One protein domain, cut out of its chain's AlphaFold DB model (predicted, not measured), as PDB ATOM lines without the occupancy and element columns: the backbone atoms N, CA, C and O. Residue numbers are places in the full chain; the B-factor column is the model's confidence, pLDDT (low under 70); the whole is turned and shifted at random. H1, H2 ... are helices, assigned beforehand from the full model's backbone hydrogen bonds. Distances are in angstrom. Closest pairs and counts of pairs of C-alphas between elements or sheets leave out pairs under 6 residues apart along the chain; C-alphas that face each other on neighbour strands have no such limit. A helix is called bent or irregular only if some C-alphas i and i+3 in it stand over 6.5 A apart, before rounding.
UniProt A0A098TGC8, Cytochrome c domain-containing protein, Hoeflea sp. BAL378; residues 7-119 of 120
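What this domain is: This is residues 7 to 119 of the 120 residues of the protein "Cytochrome c domain-containing protein" of Hoeflea sp. BAL378 (UniProt A0A098TGC8). H1 and H3 meet as a rough T, Gly 9 of H1 at Ile 82 of H3, and a long loop, residues 16 to 45, winds from near the middle of the domain out to its rim. The bent helix H2 makes a bowed border along one side, the short H4 sits at the corner by the end of H3, and H5 leads away at one end, where residues 113 to 119 stick out. The printed part has 113 residues with five named helices, H1 to H5 in chain order, and no named strand, and the class is all helix. The whole is compact, with a radius of gyration of the C-alphas of 13.8 A and spans of 42 by 30 by 25 A.

Where its parts are: H1 is residues 7 to 15, 12.7 A long, and begins at C-alpha 7, (140.774, 214.851, 179.333). H2 is residues 46 to 67, by its hydrogen bonds assigned as one helix, but bent: C-alphas 55 and 58 are 7.6 A apart. Its arms are H2a, residues 46 to 55, and H2b, residues 58 to 67, each 14.4 A long. H3 is residues 76 to 86, 15.5 A, beginning at C-alpha 76, (125.503, 209.946, 181.563). H4 is residues 89 to 92, and H5 is residues 102 to 118, 25.2 A, ending at C-alpha 118, (144.009, 181.408, 163.382).

How they stand to each other: H1 and H3 touch, their closest C-alphas those of Gly 9 and Ile 82, 4.1 A apart, and their lines are about perpendicular at 84 degrees. H1 and H4 only just touch, with 3 pairs of C-alphas within 8 A, the closest those of Ile 7 and Glu 91 at 6.8 A. H3 and H4 only just touch, with 3 such pairs, and only at the corner, the closest those of Phe 85 and Glu 91 at 6.7 A. H2a and H3 are close but not clearly touching, with the C-alphas of Pro 46 and Ile 83 6.6 A apart. The arms H2a and H2b are about perpendicular at 76 degrees. H1 and H5 are close but not clearly touching, with the C-alphas of Ser 15 and Ile 104 7.3 A apart, and run the same way at a steep tilt of 47 degrees. H2b and H5 are only just apart, their closest C-alphas 8.1 A from each other. Every O i to N i+4 pair is within hydrogen-bond range in H2a, H2b and H3, against 3 of 5 in H1 and 12 of 13 in H5, while H4 is too short for such a pair.

The domain as a whole: The C-alphas of Pro 43 and Ala 117 are the two farthest apart, 42.4 A. The printed part has no cut. The link from H1 to H2 is long, 30 residues, and the link from H3 to H4 is tight. Residues 51 to 56 of H2 stand free, as do residues 113 to 119. The mean pLDDT of the printed part is 91.8, and residues 112 to 119 are under 70.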
ATOM      1  N   ILE A   7     139.665 215.455 178.578       98.25
ATOM      2  CA  ILE A   7     140.774 214.851 179.333       98.25
ATOM      3  C   ILE A   7     140.259 213.663 180.152       98.25
ATOM      4  O   ILE A   7     140.893 212.606 180.212       98.25
ATOM      5  N   ALA A   8     139.092 213.813 180.782       98.38
ATOM      6  CA  ALA A   8     138.423 212.695 181.442       98.38
ATOM      7  C   ALA A   8     137.999 211.623 180.423       98.38
ATOM      8  O   ALA A   8     138.157 210.429 180.680       98.38
ATOM      9  N   GLY A   9     137.512 212.047 179.256       98.44
ATOM     10  CA  GLY A   9     137.128 211.175 178.151       98.44
ATOM     11  C   GLY A   9     138.272 210.316 177.622       98.44
ATOM     12  O   GLY A   9     138.078 209.117 177.451       98.44
ATOM     13  N   ARG A  10     139.473 210.887 177.457       98.62
ATOM     14  CA  ARG A  10     140.684 210.167 177.030       98.62
ATOM     15  C   ARG A  10     140.980 208.979 177.939       98.62
ATOM     16  O   ARG A  10     141.201 207.864 177.475       98.62
ATOM     17  N   LYS A  11     140.918 209.204 179.254       98.25
ATOM     18  CA  LYS A  11     141.135 208.152 180.258       98.25
ATOM     19  C   LYS A  11     140.044 207.090 180.199       98.25
ATOM     20  O   LYS A  11     140.349 205.901 180.234       98.25
ATOM     21  N   LEU A  12     138.785 207.517 180.092       98.56
ATOM     22  CA  LEU A  12     137.635 206.617 180.025       98.56
ATOM     23  C   LEU A  12     137.651 205.746 178.768       98.56
ATOM     24  O   LEU A  12     137.346 204.563 178.870       98.56
ATOM     25  N   PHE A  13     138.034 206.298 177.615       98.62
ATOM     26  CA  PHE A  13     138.146 205.563 176.354       98.62
ATOM     27  C   PHE A  13     139.065 204.342 176.494       98.62
ATOM     28  O   PHE A  13     138.701 203.234 176.100       98.62
ATOM     29  N   ALA A  14     140.218 204.519 177.141       97.81
ATOM     30  CA  ALA A  14     141.121 203.412 177.413       97.81
ATOM     31  C   ALA A  14     140.600 202.490 178.526       97.81
ATOM     32  O   ALA A  14     140.494 201.280 178.335       97.81
ATOM     33  N   SER A  15     140.230 203.042 179.685       97.25
ATOM     34  CA  SER A  15     139.916 202.234 180.869       97.25
ATOM     35  C   SER A  15     138.597 201.470 180.787       97.25
ATOM     36  O   SER A  15     138.427 200.491 181.504       97.25
ATOM     37  N   LYS A  16     137.643 201.923 179.966       97.25
ATOM     38  CA  LYS A  16     136.388 201.200 179.709       97.25
ATOM     39  C   LYS A  16     136.554 200.090 178.670       97.25
ATOM     40  O   LYS A  16     135.628 199.309 178.513       97.25
ATOM     41  N   GLY A  17     137.693 200.025 177.975       96.81
ATOM     42  CA  GLY A  17     137.968 199.019 176.950       96.81
ATOM     43  C   GLY A  17     137.584 199.429 175.527       96.81
ATOM     44  O   GLY A  17     137.630 198.596 174.634       96.81
ATOM     45  N   CYS A  18     137.239 200.696 175.259       98.06
ATOM     46  CA  CYS A  18     136.934 201.136 173.890       98.06
ATOM     47  C   CYS A  18     138.156 201.003 172.966       98.06
ATOM     48  O   CYS A  18     138.013 200.595 171.815       98.06
ATOM     49  N   VAL A  19     139.347 201.286 173.508       98.00
ATOM     50  CA  VAL A  19     140.647 201.185 172.820       98.00
ATOM     51  C   VAL A  19     140.976 199.774 172.315       98.00
ATOM     52  O   VAL A  19     141.816 199.612 171.438       98.00
ATOM     53  N   VAL A  20     140.315 198.746 172.850       97.38
ATOM     54  CA  VAL A  20     140.568 197.343 172.492       97.38
ATOM     55  C   VAL A  20     140.180 197.074 171.044       97.38
ATOM     56  O   VAL A  20     140.930 196.413 170.340       97.38
ATOM     57  N   CYS A  21     139.063 197.645 170.588       97.50
ATOM     58  CA  CYS A  21     138.565 197.450 169.224       97.50
ATOM     59  C   CYS A  21     138.699 198.710 168.360       97.50
ATOM     60  O   CYS A  21     138.873 198.604 167.151       97.50
ATOM     61  N   HIS A  22     138.588 199.902 168.958       97.94
ATOM     62  CA  HIS A  22     138.676 201.178 168.248       97.94
ATOM     63  C   HIS A  22     140.054 201.810 168.424       97.94
ATOM     64  O   HIS A  22     140.554 201.910 169.545       97.94
ATOM     65  N   SER A  23     140.614 202.344 167.342       98.06
ATOM     66  CA  SER A  23     141.835 203.147 167.388       98.06
ATOM     67  C   SER A  23     141.558 204.649 167.402       98.06
ATOM     68  O   SER A  23     140.568 205.136 166.855       98.06
ATOM     69  N   VAL A  24     142.456 205.385 168.057       98.31
ATOM     70  CA  VAL A  24     142.569 206.848 168.031       98.31
ATOM     71  C   VAL A  24     144.053 207.182 167.992       98.31
ATOM     72  O   VAL A  24     144.823 206.633 168.778       98.31
ATOM     73  N   ASN A  25     144.470 208.076 167.099       97.25
ATOM     74  CA  ASN A  25     145.860 208.497 166.941       97.25
ATOM     75  C   ASN A  25     146.816 207.302 166.735       97.25
ATOM     76  O   ASN A  25     147.918 207.246 167.283       97.25
ATOM     77  N   GLY A  26     146.355 206.285 165.996       96.50
ATOM     78  CA  GLY A  26     147.094 205.036 165.771       96.50
ATOM     79  C   GLY A  26     147.280 204.153 167.014       96.50
ATOM     80  O   GLY A  26     148.075 203.215 166.979       96.50
ATOM     81  N   VAL A  27     146.581 204.439 168.117       97.75
ATOM     82  CA  VAL A  27     146.583 203.636 169.346       97.75
ATOM     83  C   VAL A  27     145.227 202.971 169.521       97.75
ATOM     84  O   VAL A  27     144.210 203.645 169.666       97.75
ATOM     85  N   GLY A  28     145.229 201.643 169.541       97.06
ATOM     86  CA  GLY A  28     144.044 200.820 169.752       97.06
ATOM     87  C   GLY A  28     144.017 199.611 168.828       97.06
ATOM     88  O   GLY A  28     145.021 199.306 168.184       97.06
ATOM     89  N   GLY A  29     142.874 198.934 168.796       95.88
ATOM     90  CA  GLY A  29     142.598 197.848 167.860       95.88
ATOM     91  C   GLY A  29     142.155 198.321 166.475       95.88
ATOM     92  O   GLY A  29     141.941 199.513 166.226       95.88
ATOM     93  N   GLU A  30     142.003 197.348 165.578       94.88
ATOM     94  CA  GLU A  30     141.559 197.541 164.190       94.88
ATOM     95  C   GLU A  30     140.243 196.799 163.879       94.88
ATOM     96  O   GLU A  30     139.733 196.883 162.762       94.88
ATOM     97  N   ASP A  31     139.657 196.112 164.866       92.56
ATOM     98  CA  ASP A  31     138.410 195.347 164.712       92.56
ATOM     99  C   ASP A  31     137.182 196.244 164.497       92.56
ATOM    100  O   ASP A  31     136.142 195.804 164.002       92.56
ATOM    101  N   ALA A  32     137.293 197.522 164.866       95.00
ATOM    102  CA  ALA A  32     136.273 198.529 164.654       95.00
ATOM    103  C   ALA A  32     136.864 199.809 164.051       95.00
ATOM    104  O   ALA A  32     138.068 200.053 164.061       95.00
ATOM    105  N   ALA A  33     135.984 200.654 163.507       94.12
ATOM    106  CA  ALA A  33     136.396 201.890 162.852       94.12
ATOM    107  C   ALA A  33     137.214 202.787 163.794       94.12
ATOM    108  O   ALA A  33     136.822 203.003 164.946       94.12
ATOM    109  N   ALA A  34     138.302 203.351 163.272       96.69
ATOM    110  CA  ALA A  34     139.060 204.387 163.956       96.69
ATOM    111  C   ALA A  34     138.168 205.606 164.252       96.69
ATOM    112  O   ALA A  34     137.273 205.949 163.473       96.69
ATOM    113  N   LEU A  35     138.405 206.247 165.393       96.69
ATOM    114  CA  LEU A  35     137.618 207.373 165.901       96.69
ATOM    115  C   LEU A  35     138.421 208.680 165.906       96.69
ATOM    116  O   LEU A  35     138.175 209.561 166.729       96.69
ATOM    117  N   ASP A  36     139.372 208.812 164.982       96.88
ATOM    118  CA  ASP A  36     140.152 210.030 164.774       96.88
ATOM    119  C   ASP A  36     139.255 211.202 164.344       96.88
ATOM    120  O   ASP A  36     138.705 211.241 163.238       96.88
ATOM    121  N   ALA A  37     139.141 212.195 165.221       95.12
ATOM    122  CA  ALA A  37     138.348 213.402 165.036       95.12
ATOM    123  C   ALA A  37     138.842 214.250 163.853       95.12
ATOM    124  O   ALA A  37     138.056 214.985 163.260       95.12
ATOM    125  N   GLU A  38     140.120 214.129 163.471       93.56
ATOM    126  CA  GLU A  38     140.689 214.818 162.302       93.56
ATOM    127  C   GLU A  38     139.996 214.429 160.983       93.56
ATOM    128  O   GLU A  38     139.964 215.231 160.049       93.56
ATOM    129  N   PHE A  39     139.385 213.240 160.913       90.62
ATOM    130  CA  PHE A  39     138.679 212.760 159.719       90.62
ATOM    131  C   PHE A  39     137.151 212.871 159.822       90.62
ATOM    132  O   PHE A  39     136.440 212.399 158.932       90.62
ATOM    133  N   MET A  40     136.627 213.479 160.889       88.38
ATOM    134  CA  MET A  40     135.187 213.637 161.085       88.38
ATOM    135  C   MET A  40     134.649 214.909 160.420       88.38
ATOM    136  O   MET A  40     135.307 215.947 160.367       88.38
ATOM    137  N   GLU A  41     133.404 214.845 159.940       84.94
ATOM    138  CA  GLU A  41     132.699 216.025 159.437       84.94
ATOM    139  C   GLU A  41     132.378 216.996 160.584       84.94
ATOM    140  O   GLU A  41     131.884 216.597 161.641       84.94
ATOM    141  N   LEU A  42     132.638 218.289 160.360       80.06
ATOM    142  CA  LEU A  42     132.359 219.359 161.318       80.06
ATOM    143  C   LEU A  42     131.149 220.206 160.882       80.06
ATOM    144  O   LEU A  42     131.001 220.487 159.689       80.06
ATOM    145  N   PRO A  43     130.321 220.693 161.831       80.38
ATOM    146  CA  PRO A  43     130.458 220.540 163.285       80.38
ATOM    147  C   PRO A  43     130.044 219.145 163.773       80.38
ATOM    148  O   PRO A  43     129.142 218.533 163.205       80.38
ATOM    149  N   MET A  44     130.659 218.667 164.863       78.50
ATOM    150  CA  MET A  44     130.263 217.381 165.436       78.50
ATOM    151  C   MET A  44     128.832 217.444 165.983       78.50
ATOM    152  O   MET A  44     128.446 218.413 166.644       78.50
ATOM    153  N   ASN A  45     128.055 216.384 165.757       86.75
ATOM    154  CA  ASN A  45     126.741 216.219 166.364       86.75
ATOM    155  C   ASN A  45     126.779 215.080 167.398       86.75
ATOM    156  O   ASN A  45     126.770 213.904 167.020       86.75
ATOM    157  N   PRO A  46     126.769 215.393 168.706       86.75
ATOM    158  CA  PRO A  46     126.818 214.369 169.747       86.75
ATOM    159  C   PRO A  46     125.601 213.429 169.712       86.75
ATOM    160  O   PRO A  46     125.711 212.278 170.129       86.75
ATOM    161  N   PHE A  47     124.451 213.872 169.189       90.38
ATOM    162  CA  PHE A  47     123.275 213.012 169.044       90.38
ATOM    163  C   PHE A  47     123.438 211.994 167.917       90.38
ATOM    164  O   PHE A  47     123.027 210.849 168.087       90.38
ATOM    165  N   ASP A  48     124.075 212.373 166.806       90.62
ATOM    166  CA  ASP A  48     124.347 211.440 165.709       90.62
ATOM    167  C   ASP A  48     125.357 210.376 166.139       90.62
ATOM    168  O   ASP A  48     125.189 209.201 165.812       90.62
ATOM    169  N   PHE A  49     126.362 210.758 166.933       90.94
ATOM    170  CA  PHE A  49     127.300 209.808 167.528       90.94
ATOM    171  C   PHE A  49     126.575 208.771 168.397       90.94
ATOM    172  O   PHE A  49     126.722 207.566 168.186       90.94
ATOM    173  N   VAL A  50     125.716 209.222 169.319       92.69
ATOM    174  CA  VAL A  50     124.926 208.320 170.174       92.69
ATOM    175  C   VAL A  50     123.959 207.467 169.351       92.69
ATOM    176  O   VAL A  50     123.812 206.278 169.630       92.69
ATOM    177  N   ALA A  51     123.327 208.023 168.315       95.00
ATOM    178  CA  ALA A  51     122.437 207.270 167.436       95.00
ATOM    179  C   ALA A  51     123.185 206.156 166.686       95.00
ATOM    180  O   ALA A  51     122.682 205.037 166.587       95.00
ATOM    181  N   ARG A  52     124.407 206.422 166.206       93.69
ATOM    182  CA  ARG A  52     125.267 205.410 165.574       93.69
ATOM    183  C   ARG A  52     125.692 204.328 166.562       93.69
ATOM    184  O   ARG A  52     125.567 203.152 166.230       93.69
ATOM    185  N   MET A  53     126.108 204.697 167.777       94.44
ATOM    186  CA  MET A  53     126.392 203.722 168.840       94.44
ATOM    187  C   MET A  53     125.167 202.857 169.152       94.44
ATOM    188  O   MET A  53     125.297 201.650 169.305       94.44
ATOM    189  N   TRP A  54     123.973 203.454 169.218       96.19
ATOM    190  CA  TRP A  54     122.732 202.726 169.483       96.19
ATOM    191  C   TRP A  54     122.405 201.722 168.373       96.19
ATOM    192  O   TRP A  54     122.034 200.585 168.654       96.19
ATOM    193  N   LEU A  55     122.570 202.120 167.109       96.94
ATOM    194  CA  LEU A  55     122.372 201.237 165.957       96.94
ATOM    195  C   LEU A  55     123.406 200.101 165.916       96.94
ATOM    196  O   LEU A  55     123.056 198.975 165.571       96.94
ATOM    197  N   GLY A  56     124.657 200.384 166.288       96.19
ATOM    198  CA  GLY A  56     125.741 199.401 166.373       96.19
ATOM    199  C   GLY A  56     125.752 198.566 167.657       96.19
ATOM    200  O   GLY A  56     126.523 197.612 167.747       96.19
ATOM    201  N   ALA A  57     124.902 198.885 168.637       96.69
ATOM    202  CA  ALA A  57     124.964 198.304 169.974       96.69
ATOM    203  C   ALA A  57     124.906 196.766 169.992       96.69
ATOM    204  O   ALA A  57     125.707 196.191 170.718       96.69
ATOM    205  N   PRO A  58     124.053 196.068 169.211       97.88
ATOM    206  CA  PRO A  58     124.037 194.604 169.229       97.88
ATOM    207  C   PRO A  58     125.391 193.975 168.867       97.88
ATOM    208  O   PRO A  58     125.863 193.104 169.591       97.88
ATOM    209  N   ALA A  59     126.042 194.464 167.805       97.25
ATOM    210  CA  ALA A  59     127.350 193.971 167.373       97.25
ATOM    211  C   ALA A  59     128.455 194.348 168.372       97.25
ATOM    212  O   ALA A  59     129.298 193.523 168.708       97.25
ATOM    213  N   MET A  60     128.415 195.576 168.900       97.62
ATOM    214  CA  MET A  60     129.341 196.009 169.948       97.62
ATOM    215  C   MET A  60     129.206 195.167 171.218       97.62
ATOM    216  O   MET A  60     130.216 194.821 171.811       97.62
ATOM    217  N   ILE A  61     127.987 194.840 171.651       98.06
ATOM    218  CA  ILE A  61     127.750 194.035 172.858       98.06
ATOM    219  C   ILE A  61     128.281 192.616 172.664       98.06
ATOM    220  O   ILE A  61     128.915 192.091 173.571       98.06
ATOM    221  N   GLU A  62     128.053 192.000 171.503       97.69
ATOM    222  CA  GLU A  62     128.599 190.674 171.192       97.69
ATOM    223  C   GLU A  62     130.134 190.680 171.213       97.69
ATOM    224  O   GLU A  62     130.737 189.860 171.902       97.69
ATOM    225  N   ALA A  63     130.764 191.656 170.551       95.81
ATOM    226  CA  ALA A  63     132.216 191.818 170.576       95.81
ATOM    227  C   ALA A  63     132.741 192.066 172.001       95.81
ATOM    228  O   ALA A  63     133.684 191.418 172.432       95.81
ATOM    229  N   GLN A  64     132.092 192.932 172.782       96.88
ATOM    230  CA  GLN A  64     132.465 193.188 174.177       96.88
ATOM    231  C   GLN A  64     132.378 191.927 175.047       96.88
ATOM    232  O   GLN A  64     133.242 191.709 175.886       96.88
ATOM    233  N   GLN A  65     131.376 191.070 174.847       96.50
ATOM    234  CA  GLN A  65     131.287 189.799 175.572       96.50
ATOM    235  C   GLN A  65     132.425 188.842 175.203       96.50
ATOM    236  O   GLN A  65     132.930 188.147 176.080       96.50
ATOM    237  N   ASN A  66     132.842 188.820 173.937       94.12
ATOM    238  CA  ASN A  66     133.931 187.957 173.482       94.12
ATOM    239  C   ASN A  66     135.303 188.467 173.946       94.12
ATOM    240  O   ASN A  66     136.084 187.683 174.478       94.12
ATOM    241  N   GLU A  67     135.564 189.768 173.802       91.31
ATOM    242  CA  GLU A  67     136.885 190.352 174.068       91.31
ATOM    243  C   GLU A  67     137.069 190.807 175.522       91.31
ATOM    244  O   GLU A  67     138.150 190.677 176.087       91.31
ATOM    245  N   LEU A  68     136.019 191.347 176.152       93.44
ATOM    246  CA  LEU A  68     136.073 191.903 177.514       93.44
ATOM    247  C   LEU A  68     135.392 191.003 178.554       93.44
ATOM    248  O   LEU A  68     135.560 191.214 179.754       93.44
ATOM    249  N   GLY A  69     134.592 190.026 178.118       95.31
ATOM    250  CA  GLY A  69     133.801 189.159 178.995       95.31
ATOM    251  C   GLY A  69     132.532 189.801 179.566       95.31
ATOM    252  O   GLY A  69     131.779 189.134 180.277       95.31
ATOM    253  N   GLU A  70     132.275 191.081 179.287       95.56
ATOM    254  CA  GLU A  70     131.087 191.794 179.749       95.56
ATOM    255  C   GLU A  70     130.723 192.983 178.852       95.56
ATOM    256  O   GLU A  70     131.551 193.524 178.123       95.56
ATOM    257  N   GLN A  71     129.466 193.424 178.926       96.75
ATOM    258  CA  GLN A  71     129.012 194.635 178.249       96.75
ATOM    259  C   GLN A  71     129.515 195.878 178.993       96.75
ATOM    260  O   GLN A  71     129.322 196.010 180.202       96.75
ATOM    261  N   ILE A  72     130.022 196.862 178.249       96.19
ATOM    262  CA  ILE A  72     130.368 198.164 178.819       96.19
ATOM    263  C   ILE A  72     129.087 198.937 179.156       96.19
ATOM    264  O   ILE A  72     128.231 199.178 178.301       96.19
ATOM    265  N   VAL A  73     128.987 199.393 180.404       95.56
ATOM    266  CA  VAL A  73     127.924 200.287 180.874       95.56
ATOM    267  C   VAL A  73     128.467 201.680 181.191       95.56
ATOM    268  O   VAL A  73     129.557 201.842 181.753       95.56
ATOM    269  N   PHE A  74     127.677 202.695 180.839       94.62
ATOM    270  CA  PHE A  74     128.025 204.101 181.024       94.62
ATOM    271  C   PHE A  74     127.016 204.812 181.915       94.62
ATOM    272  O   PHE A  74     125.800 204.672 181.759       94.62
ATOM    273  N   THR A  75     127.524 205.664 182.794       96.25
ATOM    274  CA  THR A  75     126.752 206.783 183.329       96.25
ATOM    275  C   THR A  75     126.616 207.885 182.272       96.25
ATOM    276  O   THR A  75     127.380 207.955 181.307       96.25
ATOM    277  N   GLY A  76     125.663 208.801 182.467       93.69
ATOM    278  CA  GLY A  76     125.503 209.946 181.563       93.69
ATOM    279  C   GLY A  76     126.716 210.888 181.532       93.69
ATOM    280  O   GLY A  76     126.964 211.521 180.511       93.69
ATOM    281  N   GLU A  77     127.479 210.975 182.626       96.50
ATOM    282  CA  GLU A  77     128.701 211.787 182.701       96.50
ATOM    283  C   GLU A  77     129.866 211.131 181.956       96.50
ATOM    284  O   GLU A  77     130.536 211.790 181.164       96.50
ATOM    285  N   GLU A  78     130.065 209.822 182.130       97.38
ATOM    286  CA  GLU A  78     131.090 209.082 181.387       97.38
ATOM    287  C   GLU A  78     130.849 209.158 179.880       97.38
ATOM    288  O   GLU A  78     131.778 209.440 179.126       97.38
ATOM    289  N   LEU A  79     129.598 208.973 179.443       95.94
ATOM    290  CA  LEU A  79     129.245 209.077 178.030       95.94
ATOM    291  C   LEU A  79     129.510 210.488 177.489       95.94
ATOM    292  O   LEU A  79     130.068 210.628 176.404       95.94
ATOM    293  N   ALA A  80     129.166 211.537 178.242       96.00
ATOM    294  CA  ALA A  80     129.436 212.916 177.834       96.00
ATOM    295  C   ALA A  80     130.941 213.197 177.688       96.00
ATOM    296  O   ALA A  80     131.347 213.853 176.731       96.00
ATOM    297  N   ASN A  81     131.768 212.675 178.594       97.94
ATOM    298  CA  ASN A  81     133.221 212.830 178.535       97.94
ATOM    299  C   ASN A  81     133.837 212.052 177.366       97.94
ATOM    300  O   ASN A  81     134.672 212.595 176.650       97.94
ATOM    301  N   ILE A  82     133.391 210.818 177.116       97.75
ATOM    302  CA  ILE A  82     133.836 210.033 175.952       97.75
ATOM    303  C   ILE A  82     133.471 210.756 174.653       97.75
ATOM    304  O   ILE A  82     134.321 210.898 173.782       97.75
ATOM    305  N   ILE A  83     132.244 211.275 174.545       96.00
ATOM    306  CA  ILE A  83     131.819 212.080 173.392       96.00
ATOM    307  C   ILE A  83     132.698 213.324 173.237       96.00
ATOM    308  O   ILE A  83     133.025 213.686 172.112       96.00
ATOM    309  N   ALA A  84     133.090 213.974 174.334       96.19
ATOM    310  CA  ALA A  84     134.004 215.109 174.272       96.19
ATOM    311  C   ALA A  84     135.354 214.696 173.667       96.19
ATOM    312  O   ALA A  84     135.823 215.334 172.737       96.19
ATOM    313  N   PHE A  85     135.933 213.590 174.141       97.94
ATOM    314  CA  PHE A  85     137.230 213.096 173.677       97.94
ATOM    315  C   PHE A  85     137.226 212.599 172.227       97.94
ATOM    316  O   PHE A  85     138.108 212.960 171.454       97.94
ATOM    317  N   VAL A  86     136.236 211.797 171.821       96.50
ATOM    318  CA  VAL A  86     136.184 211.233 170.454       96.50
ATOM    319  C   VAL A  86     135.962 212.294 169.369       96.50
ATOM    320  O   VAL A  86     136.083 211.986 168.190       96.50
ATOM    321  N   HIS A  87     135.669 213.538 169.757       95.31
ATOM    322  CA  HIS A  87     135.527 214.673 168.849       95.31
ATOM    323  C   HIS A  87     136.522 215.817 169.133       95.31
ATOM    324  O   HIS A  87     136.349 216.912 168.594       95.31
ATOM    325  N   ASP A  88     137.543 215.598 169.965       95.94
ATOM    326  CA  ASP A  88     138.566 216.597 170.293       95.94
ATOM    327  C   ASP A  88     139.912 216.179 169.692       95.94
ATOM    328  O   ASP A  88     140.674 215.420 170.287       95.94
ATOM    329  N   SER A  89     140.209 216.667 168.486       96.12
ATOM    330  CA  SER A  89     141.441 216.306 167.778       96.12
ATOM    331  C   SER A  89     142.714 216.737 168.513       96.12
ATOM    332  O   SER A  89     143.747 216.085 168.366       96.12
ATOM    333  N   GLU A  90     142.670 217.803 169.315       96.81
ATOM    334  CA  GLU A  90     143.838 218.260 170.069       96.81
ATOM    335  C   GLU A  90     144.127 217.319 171.242       96.81
ATOM    336  O   GLU A  90     145.274 216.917 171.437       96.81
ATOM    337  N   GLU A  91     143.095 216.893 171.974       98.19
ATOM    338  CA  GLU A  91     143.250 215.912 173.049       98.19
ATOM    339  C   GLU A  91     143.598 214.515 172.507       98.19
ATOM    340  O   GLU A  91     144.397 213.797 173.110       98.19
ATOM    341  N   GLN A  92     143.065 214.126 171.343       98.25
ATOM    342  CA  GLN A  92     143.400 212.853 170.697       98.25
ATOM    343  C   GLN A  92     144.873 212.747 170.300       98.25
ATOM    344  O   GLN A  92     145.459 211.678 170.453       98.25
ATOM    345  N   ARG A  93     145.518 213.843 169.877       98.06
ATOM    346  CA  ARG A  93     146.970 213.858 169.604       98.06
ATOM    347  C   ARG A  93     147.819 213.553 170.839       98.06
ATOM    348  O   ARG A  93     148.978 213.167 170.701       98.06
ATOM    349  N   LEU A  94     147.261 213.745 172.036       98.31
ATOM    350  CA  LEU A  94     147.907 213.415 173.305       98.31
ATOM    351  C   LEU A  94     147.638 211.975 173.745       98.31
ATOM    352  O   LEU A  94     148.248 211.532 174.716       98.31
ATOM    353  N   PHE A  95     146.730 211.256 173.079       98.56
ATOM    354  CA  PHE A  95     146.455 209.860 173.384       98.56
ATOM    355  C   PHE A  95     147.584 208.968 172.873       98.56
ATOM    356  O   PHE A  95     147.990 209.042 171.711       98.56
ATOM    357  N   SER A  96     148.105 208.143 173.772       98.06
ATOM    358  CA  SER A  96     149.283 207.312 173.555       98.06
ATOM    359  C   SER A  96     149.123 205.943 174.223       98.06
ATOM    360  O   SER A  96     148.204 205.715 175.008       98.06
ATOM    361  N   LYS A  97     150.061 205.025 173.962       96.44
ATOM    362  CA  LYS A  97     150.097 203.719 174.645       96.44
ATOM    363  C   LYS A  97     150.225 203.849 176.169       96.44
ATOM    364  O   LYS A  97     149.750 202.970 176.879       96.44
ATOM    365  N   ASP A  98     150.798 204.945 176.666       96.62
ATOM    366  CA  ASP A  98     150.960 205.196 178.104       96.62
ATOM    367  C   ASP A  98     149.626 205.516 178.805       96.62
ATOM    368  O   ASP A  98     149.518 205.388 180.025       96.62
ATOM    369  N   ASP A  99     148.595 205.907 178.047       97.19
ATOM    370  CA  ASP A  99     147.246 206.141 178.569       97.19
ATOM    371  C   ASP A  99     146.439 204.836 178.724       97.19
ATOM    372  O   ASP A  99     145.375 204.841 179.350       97.19
ATOM    373  N   VAL A 100     146.925 203.717 178.170       97.81
ATOM    374  CA  VAL A 100     146.252 202.415 178.231       97.81
ATOM    375  C   VAL A 100     146.592 201.713 179.548       97.81
ATOM    376  O   VAL A 100     147.762 201.421 179.807       97.81
ATOM    377  N   PRO A 101     145.600 201.399 180.409       97.50
ATOM    378  CA  PRO A 101     145.861 200.674 181.645       97.50
ATOM    379  C   PRO A 101     146.512 199.322 181.374       97.50
ATOM    380  O   PRO A 101     146.133 198.620 180.438       97.50
ATOM    381  N   LYS A 102     147.443 198.927 182.245       95.88
ATOM    382  CA  LYS A 102     148.233 197.702 182.085       95.88
ATOM    383  C   LYS A 102     147.374 196.462 181.802       95.88
ATOM    384  O   LYS A 102     147.722 195.698 180.916       95.88
ATOM    385  N   GLN A 103     146.246 196.294 182.498       93.81
ATOM    386  CA  GLN A 103     145.358 195.147 182.273       93.81
ATOM    387  C   GLN A 103     144.771 195.118 180.853       93.81
ATOM    388  O   GLN A 103     144.649 194.053 180.262       93.81
ATOM    389  N   ILE A 104     144.425 196.286 180.302       95.56
ATOM    390  CA  ILE A 104     143.893 196.407 178.940       95.56
ATOM    391  C   ILE A 104     145.006 196.174 177.916       95.56
ATOM    392  O   ILE A 104     144.790 195.472 176.934       95.56
ATOM    393  N   ALA A 105     146.205 196.706 178.162       95.00
ATOM    394  CA  ALA A 105     147.356 196.487 177.291       95.00
ATOM    395  C   ALA A 105     147.734 194.997 177.205       95.00
ATOM    396  O   ALA A 105     147.894 194.475 176.107       95.00
ATOM    397  N   GLU A 106     147.799 194.302 178.346       93.25
ATOM    398  CA  GLU A 106     148.066 192.858 178.402       93.25
ATOM    399  C   GLU A 106     147.006 192.064 177.622       93.25
ATOM    400  O   GLU A 106     147.342 191.184 176.833       93.25
ATOM    401  N   MET A 107     145.726 192.408 177.776       89.25
ATOM    402  CA  MET A 107     144.634 191.784 177.024       89.25
ATOM    403  C   MET A 107     144.788 191.973 175.506       89.25
ATOM    404  O   MET A 107     144.709 190.998 174.762       89.25
ATOM    405  N   MET A 108     145.084 193.192 175.046       90.62
ATOM    406  CA  MET A 108     145.291 193.480 173.621       90.62
ATOM    407  C   MET A 108     146.506 192.741 173.033       90.62
ATOM    408  O   MET A 108     146.465 192.297 171.886       90.62
ATOM    409  N   GLU A 109     147.582 192.570 173.807       87.06
ATOM    410  CA  GLU A 109     148.751 191.780 173.391       87.06
ATOM    411  C   GLU A 109     148.406 190.294 173.207       87.06
ATOM    412  O   GLU A 109     148.856 189.666 172.246       87.06
ATOM    413  N   HIS A 110     147.588 189.731 174.101       77.94
ATOM    414  CA  HIS A 110     147.144 188.340 174.003       77.94
ATOM    415  C   HIS A 110     146.221 188.106 172.801       77.94
ATOM    416  O   HIS A 110     146.415 187.129 172.077       77.94
ATOM    417  N   MET A 111     145.291 189.024 172.531       70.81
ATOM    418  CA  MET A 111     144.395 188.950 171.369       70.81
ATOM    419  C   MET A 111     145.164 188.970 170.041       70.81
ATOM    420  O   MET A 111     144.908 188.147 169.160       70.81
ATOM    421  N   GLY A 112     146.164 189.850 169.907       62.25
ATOM    422  CA  GLY A 112     147.006 189.909 168.707       62.25
ATOM    423  C   GLY A 112     147.779 188.610 168.446       62.25
ATOM    424  O   GLY A 112     147.959 188.210 167.298       62.25
ATOM    425  N   ALA A 113     148.185 187.902 169.506       61.34
ATOM    426  CA  ALA A 113     148.868 186.617 169.386       61.34
ATOM    427  C   ALA A 113     147.931 185.465 168.962       61.34
ATOM    428  O   ALA A 113     148.366 184.547 168.262       61.34
ATOM    429  N   GLU A 114     146.658 185.496 169.367       55.16
ATOM    430  CA  GLU A 114     145.661 184.483 168.991       55.16
ATOM    431  C   GLU A 114     145.114 184.690 167.566       55.16
ATOM    432  O   GLU A 114     144.937 183.710 166.833       55.16
ATOM    433  N   GLY A 115     144.934 185.944 167.131       54.28
ATOM    434  CA  GLY A 115     144.531 186.286 165.757       54.28
ATOM    435  C   GLY A 115     145.549 185.846 164.693       54.28
ATOM    436  O   GLY A 115     145.175 185.336 163.630       54.28
ATOM    437  N   ASP A 116     146.844 185.926 165.017       50.88
ATOM    438  CA  ASP A 116     147.935 185.414 164.175       50.88
ATOM    439  C   ASP A 116     147.966 183.874 164.103       50.88
ATOM    440  O   ASP A 116     148.417 183.295 163.108       50.88
ATOM    441  N   ALA A 117     147.471 183.181 165.134       48.47
ATOM    442  CA  ALA A 117     147.435 181.718 165.177       48.47
ATOM    443  C   ALA A 117     146.283 181.116 164.349       48.47
ATOM    444  O   ALA A 117     146.437 180.014 163.823       48.47
ATOM    445  N   HIS A 118     145.160 181.830 164.199       45.09
ATOM    446  CA  HIS A 118     144.009 181.408 163.382       45.09
ATOM    447  C   HIS A 118     144.123 181.775 161.892       45.09
ATOM    448  O   HIS A 118     143.306 181.326 161.089       45.09
ATOM    449  N   SER A 119     145.147 182.543 161.504       47.97
ATOM    450  CA  SER A 119     145.410 182.932 160.109       47.97
ATOM    451  C   SER A 119     146.342 181.967 159.345       47.97
ATOM    452  O   SER A 119     146.876 182.336 158.296       47.97
TER     453      SER A 119